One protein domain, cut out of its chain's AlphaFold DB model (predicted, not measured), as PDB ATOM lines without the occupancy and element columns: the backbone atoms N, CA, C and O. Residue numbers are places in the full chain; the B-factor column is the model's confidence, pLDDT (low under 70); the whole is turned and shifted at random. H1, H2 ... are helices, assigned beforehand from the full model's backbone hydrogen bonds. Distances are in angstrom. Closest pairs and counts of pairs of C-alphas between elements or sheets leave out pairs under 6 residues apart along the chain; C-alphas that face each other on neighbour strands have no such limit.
ATOM      1  N   ALA A  41       7.938  30.511  -2.059       69.50
ATOM      2  CA  ALA A  41       6.927  29.766  -2.804       69.50
ATOM      3  C   ALA A  41       7.182  29.797  -4.320       69.50
ATOM      4  O   ALA A  41       7.080  28.763  -4.975       69.50
ATOM      5  N   VAL A  42       7.589  30.949  -4.865       69.56
ATOM      6  CA  VAL A  42       7.947  31.076  -6.290       69.56
ATOM      7  C   VAL A  42       9.164  30.206  -6.620       69.56
ATOM      8  O   VAL A  42       9.134  29.422  -7.568       69.56
ATOM      9  N   GLY A  43      10.211  30.267  -5.792       73.38
ATOM     10  CA  GLY A  43      11.412  29.442  -5.960       73.38
ATOM     11  C   GLY A  43      11.133  27.940  -5.824       73.38
ATOM     12  O   GLY A  43      11.707  27.125  -6.546       73.38
ATOM     13  N   GLU A  44      10.223  27.546  -4.937       75.56
ATOM     14  CA  GLU A  44       9.765  26.161  -4.798       75.56
ATOM     15  C   GLU A  44       8.931  25.700  -5.996       75.56
ATOM     16  O   GLU A  44       9.110  24.568  -6.452       75.56
ATOM     17  N   GLY A  45       8.097  26.581  -6.554       70.94
ATOM     18  CA  GLY A  45       7.368  26.348  -7.800       70.94
ATOM     19  C   GLY A  45       8.312  26.056  -8.968       70.94
ATOM     20  O   GLY A  45       8.188  25.016  -9.617       70.94
ATOM     21  N   ILE A  46       9.328  26.903  -9.158       77.94
ATOM     22  CA  ILE A  46      10.365  26.712 -10.185       77.94
ATOM     23  C   ILE A  46      11.147  25.413  -9.933       77.94
ATOM     24  O   ILE A  46      11.336  24.604 -10.841       77.94
ATOM     25  N   ASN A  47      11.551  25.143  -8.689       83.38
ATOM     26  CA  ASN A  47      12.250  23.900  -8.348       83.38
ATOM     27  C   ASN A  47      11.410  22.645  -8.634       83.38
ATOM     28  O   ASN A  47      11.953  21.610  -9.031       83.38
ATOM     29  N   ARG A  48      10.088  22.706  -8.431       78.75
ATOM     30  CA  ARG A  48       9.169  21.612  -8.772       78.75
ATOM     31  C   ARG A  48       9.096  21.406 -10.286       78.75
ATOM     32  O   ARG A  48       9.192  20.261 -10.727       78.75
ATOM     33  N   LEU A  49       8.987  22.485 -11.059       79.50
ATOM     34  CA  LEU A  49       9.011  22.456 -12.526       79.50
ATOM     35  C   LEU A  49      10.278  21.788 -13.063       79.50
ATOM     36  O   LEU A  49      10.193  20.805 -13.798       79.50
ATOM     37  N   LEU A  50      11.451  22.241 -12.615       84.12
ATOM     38  CA  LEU A  50      12.734  21.683 -13.049       84.12
ATOM     39  C   LEU A  50      12.852  20.185 -12.744       84.12
ATOM     40  O   LEU A  50      13.385  19.433 -13.557       84.12
ATOM     41  N   LYS A  51      12.316  19.714 -11.611       85.19
ATOM     42  CA  LYS A  51      12.281  18.276 -11.289       85.19
ATOM     43  C   LYS A  51      11.414  17.479 -12.267       85.19
ATOM     44  O   LYS A  51      11.811  16.387 -12.665       85.19
ATOM     45  N   ILE A  52      10.256  18.011 -12.661       84.56
ATOM     46  CA  ILE A  52       9.370  17.367 -13.644       84.56
ATOM     47  C   ILE A  52      10.067  17.289 -15.005       84.56
ATOM     48  O   ILE A  52      10.103  16.217 -15.609       84.56
ATOM     49  N   LEU A  53      10.657  18.396 -15.462       84.88
ATOM     50  CA  LEU A  53      11.370  18.454 -16.741       84.88
ATOM     51  C   LEU A  53      12.592  17.534 -16.741       84.88
ATOM     52  O   LEU A  53      12.811  16.812 -17.706       84.88
ATOM     53  N   LYS A  54      13.327  17.462 -15.626       86.88
ATOM     54  CA  LYS A  54      14.454  16.539 -15.466       86.88
ATOM     55  C   LYS A  54      14.013  15.085 -15.614       86.88
ATOM     56  O   LYS A  54      14.663  14.320 -16.317       86.88
ATOM     57  N   ASN A  55      12.908  14.702 -14.971       86.62
ATOM     58  CA  ASN A  55      12.377  13.344 -15.083       86.62
ATOM     59  C   ASN A  55      11.907  13.029 -16.510       86.62
ATOM     60  O   ASN A  55      12.090  11.911 -16.970       86.62
ATOM     61  N   ARG A  56      11.348  14.008 -17.228       83.38
ATOM     62  CA  ARG A  56      10.955  13.858 -18.642       83.38
ATOM     63  C   ARG A  56      12.149  13.760 -19.582       83.38
ATOM     64  O   ARG A  56      12.103  13.008 -20.546       83.38
ATOM     65  N   ALA A  57      13.216  14.491 -19.279       86.62
ATOM     66  CA  ALA A  57      14.471  14.419 -20.009       86.62
ATOM     67  C   ALA A  57      15.266  13.131 -19.704       86.62
ATOM     68  O   ALA A  57      16.211  12.802 -20.421       86.62
ATOM     69  N   SER A  58      14.895  12.391 -18.650       81.06
ATOM     70  CA  SER A  58      15.539  11.139 -18.242       81.06
ATOM     71  C   SER A  58      15.221  10.023 -19.241       81.06
ATOM     72  O   SER A  58      14.306   9.228 -19.054       81.06
ATOM     73  N   GLY A  59      15.983   9.984 -20.328       86.00
ATOM     74  CA  GLY A  59      15.797   9.078 -21.463       86.00
ATOM     75  C   GLY A  59      16.577   9.532 -22.695       86.00
ATOM     76  O   GLY A  59      16.909   8.719 -23.556       86.00
ATOM     77  N   PHE A  60      16.940  10.813 -22.749       89.25
ATOM     78  CA  PHE A  60      17.842  11.336 -23.763       89.25
ATOM     79  C   PHE A  60      19.309  11.108 -23.394       89.25
ATOM     80  O   PHE A  60      19.676  10.996 -22.227       89.25
ATOM     81  N   ARG A  61      20.168  11.052 -24.415       84.56
ATOM     82  CA  ARG A  61      21.609  10.793 -24.257       84.56
ATOM     83  C   ARG A  61      22.426  12.032 -23.845       84.56
ATOM     84  O   ARG A  61      23.642  11.917 -23.745       84.56
ATOM     85  N   GLY A  62      21.782  13.179 -23.614       87.44
ATOM     86  CA  GLY A  62      22.428  14.473 -23.365       87.44
ATOM     87  C   GLY A  62      21.597  15.410 -22.483       87.44
ATOM     88  O   GLY A  62      20.474  15.081 -22.097       87.44
ATOM     89  N   LEU A  63      22.171  16.566 -22.138       88.38
ATOM     90  CA  LEU A  63      21.534  17.599 -21.305       88.38
ATOM     91  C   LEU A  63      20.780  18.643 -22.132       88.38
ATOM     92  O   LEU A  63      19.943  19.362 -21.592       88.38
ATOM     93  N   GLU A  64      21.053  18.705 -23.430       92.06
ATOM     94  CA  GLU A  64      20.420  19.610 -24.384       92.06
ATOM     95  C   GLU A  64      18.892  19.460 -24.338       92.06
ATOM     96  O   GLU A  64      18.220  20.462 -24.116       92.06
ATOM     97  N   PRO A  65      18.318  18.237 -24.326       88.00
ATOM     98  CA  PRO A  65      16.866  18.079 -24.251       88.00
ATOM     99  C   PRO A  65      16.266  18.545 -22.922       88.00
ATOM    100  O   PRO A  65      15.098  18.915 -22.865       88.00
ATOM    101  N   PHE A  66      17.043  18.548 -21.833       88.25
ATOM    102  CA  PHE A  66      16.594  19.136 -20.573       88.25
ATOM    103  C   PHE A  66      16.558  20.667 -20.658       88.25
ATOM    104  O   PHE A  66      15.589  21.268 -20.199       88.25
ATOM    105  N   ALA A  67      17.573  21.289 -21.266       88.44
ATOM    106  CA  ALA A  67      17.603  22.731 -21.496       88.44
ATOM    107  C   ALA A  67      16.485  23.176 -22.453       88.44
ATOM    108  O   ALA A  67      15.760  24.117 -22.138       88.44
ATOM    109  N   ASP A  68      16.281  22.449 -23.552       87.12
ATOM    110  CA  ASP A  68      15.217  22.712 -24.524       87.12
ATOM    111  C   ASP A  68      13.838  22.656 -23.861       87.12
ATOM    112  O   ASP A  68      13.015  23.547 -24.055       87.12
ATOM    113  N   LEU A  69      13.600  21.661 -23.000       83.69
ATOM    114  CA  LEU A  69      12.363  21.551 -22.227       83.69
ATOM    115  C   LEU A  69      12.152  22.729 -21.263       83.69
ATOM    116  O   LEU A  69      11.009  23.131 -21.049       83.69
ATOM    117  N   ILE A  70      13.216  23.293 -20.683       84.88
ATOM    118  CA  ILE A  70      13.119  24.493 -19.836       84.88
ATOM    119  C   ILE A  70      12.733  25.706 -20.682       84.88
ATOM    120  O   ILE A  70      11.767  26.389 -20.342       84.88
ATOM    121  N   PHE A  71      13.441  25.948 -21.790       83.38
ATOM    122  CA  PHE A  71      13.151  27.073 -22.682       83.38
ATOM    123  C   PHE A  71      11.757  26.974 -23.298       83.38
ATOM    124  O   PHE A  71      11.062  27.978 -23.377       83.38
ATOM    125  N   LEU A  72      11.308  25.769 -23.646       78.38
ATOM    126  CA  LEU A  72       9.968  25.522 -24.173       78.38
ATOM    127  C   LEU A  72       8.867  25.760 -23.129       78.38
ATOM    128  O   LEU A  72       7.784  26.208 -23.475       78.38
ATOM    129  N   THR A  73       9.140  25.468 -21.852       72.62
ATOM    130  CA  THR A  73       8.154  25.629 -20.767       72.62
ATOM    131  C   THR A  73       8.035  27.079 -20.286       72.62
ATOM    132  O   THR A  73       6.975  27.465 -19.807       72.62
ATOM    133  N   ILE A  74       9.113  27.867 -20.368       69.31
ATOM    134  CA  ILE A  74       9.157  29.261 -19.884       69.31
ATOM    135  C   ILE A  74       8.965  30.268 -21.029       69.31
ATOM    136  O   ILE A  74       8.444  31.353 -20.810       69.31
ATOM    137  N   GLY A  75       9.372  29.927 -22.253       65.06
ATOM    138  CA  GLY A  75       9.428  30.833 -23.405       65.06
ATOM    139  C   GLY A  75       8.099  31.121 -24.111       65.06
ATOM    140  O   GLY A  75       8.144  31.462 -25.288       65.06
ATOM    141  N   ASP A  76       6.959  30.965 -23.429       55.91
ATOM    142  CA  ASP A  76       5.612  31.319 -23.925       55.91
ATOM    143  C   ASP A  76       5.265  30.720 -25.307       55.91
ATOM    144  O   ASP A  76       4.605  31.330 -26.147       55.91
ATOM    145  N   LEU A  77       5.775  29.515 -25.587       52.66
ATOM    146  CA  LEU A  77       5.540  28.824 -26.847       52.66
ATOM    147  C   LEU A  77       4.368  27.849 -26.667       52.66
ATOM    148  O   LEU A  77       4.558  26.719 -26.214       52.66
ATOM    149  N   ASP A  78       3.168  28.296 -27.051       51.75
ATOM    150  CA  ASP A  78       1.866  27.593 -27.012       51.75
ATOM    151  C   ASP A  78       1.786  26.333 -27.915       51.75
ATOM    152  O   ASP A  78       0.773  26.034 -28.542       51.75
ATOM    153  N   ILE A  79       2.866  25.561 -28.045       49.81
ATOM    154  CA  ILE A  79       2.888  24.312 -28.829       49.81
ATOM    155  C   ILE A  79       2.443  23.117 -27.974       49.81
ATOM    156  O   ILE A  79       2.159  22.030 -28.477       49.81
ATOM    157  N   LEU A  80       2.372  23.304 -26.661       43.81
ATOM    158  CA  LEU A  80       2.102  22.252 -25.705       43.81
ATOM    159  C   LEU A  80       0.888  22.640 -24.864       43.81
ATOM    160  O   LEU A  80       1.031  23.234 -23.796       43.81
ATOM    161  N   ASP A  81      -0.291  22.193 -25.309       47.44
ATOM    162  CA  ASP A  81      -1.454  21.905 -24.454       47.44
ATOM    163  C   ASP A  81      -1.081  20.790 -23.459       47.44
ATOM    164  O   ASP A  81      -1.554  19.654 -23.473       47.44
ATOM    165  N   LEU A  82      -0.108  21.084 -22.607       50.59
ATOM    166  CA  LEU A  82       0.320  20.231 -21.532       50.59
ATOM    167  C   LEU A  82      -0.593  20.534 -20.354       50.59
ATOM    168  O   LEU A  82      -0.286  21.387 -19.521       50.59
ATOM    169  N   ASP A  83      -1.644  19.729 -20.214       50.03
ATOM    170  CA  ASP A  83      -2.488  19.576 -19.012       50.03
ATOM    171  C   ASP A  83      -1.694  19.415 -17.692       50.03
ATOM    172  O   ASP A  83      -2.229  19.433 -16.587       50.03
ATOM    173  N   ILE A  84      -0.375  19.284 -17.760       49.59
ATOM    174  CA  ILE A  84       0.549  19.219 -16.628       49.59
ATOM    175  C   ILE A  84       0.777  20.604 -16.014       49.59
ATOM    176  O   ILE A  84       0.992  20.716 -14.806       49.59
ATOM    177  N   LEU A  85       0.699  21.663 -16.824       50.12
ATOM    178  CA  LEU A  85       0.697  23.041 -16.346       50.12
ATOM    179  C   LEU A  85      -0.662  23.428 -15.735       50.12
ATOM    180  O   LEU A  85      -0.783  24.538 -15.231       50.12
ATOM    181  N   ALA A  86      -1.679  22.553 -15.753       50.56
ATOM    182  CA  ALA A  86      -2.929  22.763 -15.012       50.56
ATOM    183  C   ALA A  86      -2.758  22.530 -13.496       50.56
ATOM    184  O   ALA A  86      -3.580  22.977 -12.701       50.56
ATOM    185  N   GLN A  87      -1.671  21.866 -13.073       49.59
ATOM    186  CA  GLN A  87      -1.308  21.727 -11.652       49.59
ATOM    187  C   GLN A  87      -0.441  22.875 -11.119       49.59
ATOM    188  O   GLN A  87      -0.058  22.867  -9.944       49.59
ATOM    189  N   ILE A  88      -0.079  23.827 -11.977       46.94
ATOM    190  CA  ILE A  88       0.736  24.983 -11.630       46.94
ATOM    191  C   ILE A  88      -0.173  26.200 -11.772       46.94
ATOM    192  O   ILE A  88      -0.769  26.357 -12.837       46.94
ATOM    193  N   PRO A  89      -0.319  27.033 -10.726       45.31
ATOM    194  CA  PRO A  89      -1.119  28.246 -10.815       45.31
ATOM    195  C   PRO A  89      -0.717  29.051 -12.052       45.31
ATOM    196  O   PRO A  89       0.475  29.244 -12.307       45.31
ATOM    197  N   SER A  90      -1.708  29.500 -12.822       50.75
ATOM    198  CA  SER A  90      -1.550  30.322 -14.034       50.75
ATOM    199  C   SER A  90      -0.641  31.541 -13.827       50.75
ATOM    200  O   SER A  90       0.031  31.990 -14.749       50.75
ATOM    201  N   ASP A  91      -0.563  32.007 -12.587       48.69
ATOM    202  CA  ASP A  91       0.183  33.156 -12.080       48.69
ATOM    203  C   ASP A  91       1.714  32.983 -12.172       48.69
ATOM    204  O   ASP A  91       2.462  33.943 -12.016       48.69
ATOM    205  N   LEU A  92       2.191  31.754 -12.403       43.34
ATOM    206  CA  LEU A  92       3.607  31.430 -12.619       43.34
ATOM    207  C   LEU A  92       3.976  31.279 -14.101       43.34
ATOM    208  O   LEU A  92       5.154  31.107 -14.401       43.34
ATOM    209  N   ARG A  93       2.999  31.315 -15.018       46.22
ATOM    210  CA  ARG A  93       3.260  31.254 -16.468       46.22
ATOM    211  C   ARG A  93       3.696  32.602 -17.054       46.22
ATOM    212  O   ARG A  93       4.161  32.636 -18.178       46.22
TER     213      ARG A  93
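What this domain is: This is residues 41 to 93 of the 95 residues of the protein "DDE_Tnp_ISL3 domain-containing protein" of Acidiferrobacter sp. SPIII_3 (UniProt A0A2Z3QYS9). Two helices, H1 and H2, make a splayed helical hairpin, a V that closes near the link between them and opens away from it. A much shorter helix, H3, stands apart from both, toward the open end of the V, and the chain loops to it through residues 75 to 82. The printed part has 53 residues, with three named helices in the order H1, H2, H3 and no named strand; its class is all helix. It is compact, with a radius of gyration of the C-alphas of 11.2 A and spans of 33 by 24 by 17 A.

How they stand to each other: Start with H1, residues 41 to 57, and look along to H2, residues 64 to 74. The two touch, H1 with residues 50 to 57 alone, and their closest C-alphas are those of Ala 57 and Phe 66, 5.2 A apart. They run opposite ways at a steep tilt of 41 degrees and form a helical hairpin. Go on to H3, residues 83 to 87, which is apart from H1 and from H2. In H1 and H2 every O i to N i+4 pair is within hydrogen-bond range; in H3 0 of 1 is, but 2 of 2 O i to N i+3 pairs are.

Where its parts are: Find C-alpha 41 at (6.927, 29.766, -2.804); from there H1 runs 24.3 A to C-alpha 57 at (14.471, 14.419, -20.009). H2 runs 15.5 A from Glu 64 to Ile 74. H3 runs 7.8 A from Asp 83 to C-alpha 87 at (-1.308, 21.727, -11.652).

The domain as a whole: The two C-alphas farthest apart are those of Arg 61 and Asp 91, 33.3 A. The printed part has no cut, and both links are short. Look at the B-factor column: pLDDT is under 70 at residues 41 to 42 and 74 to 93.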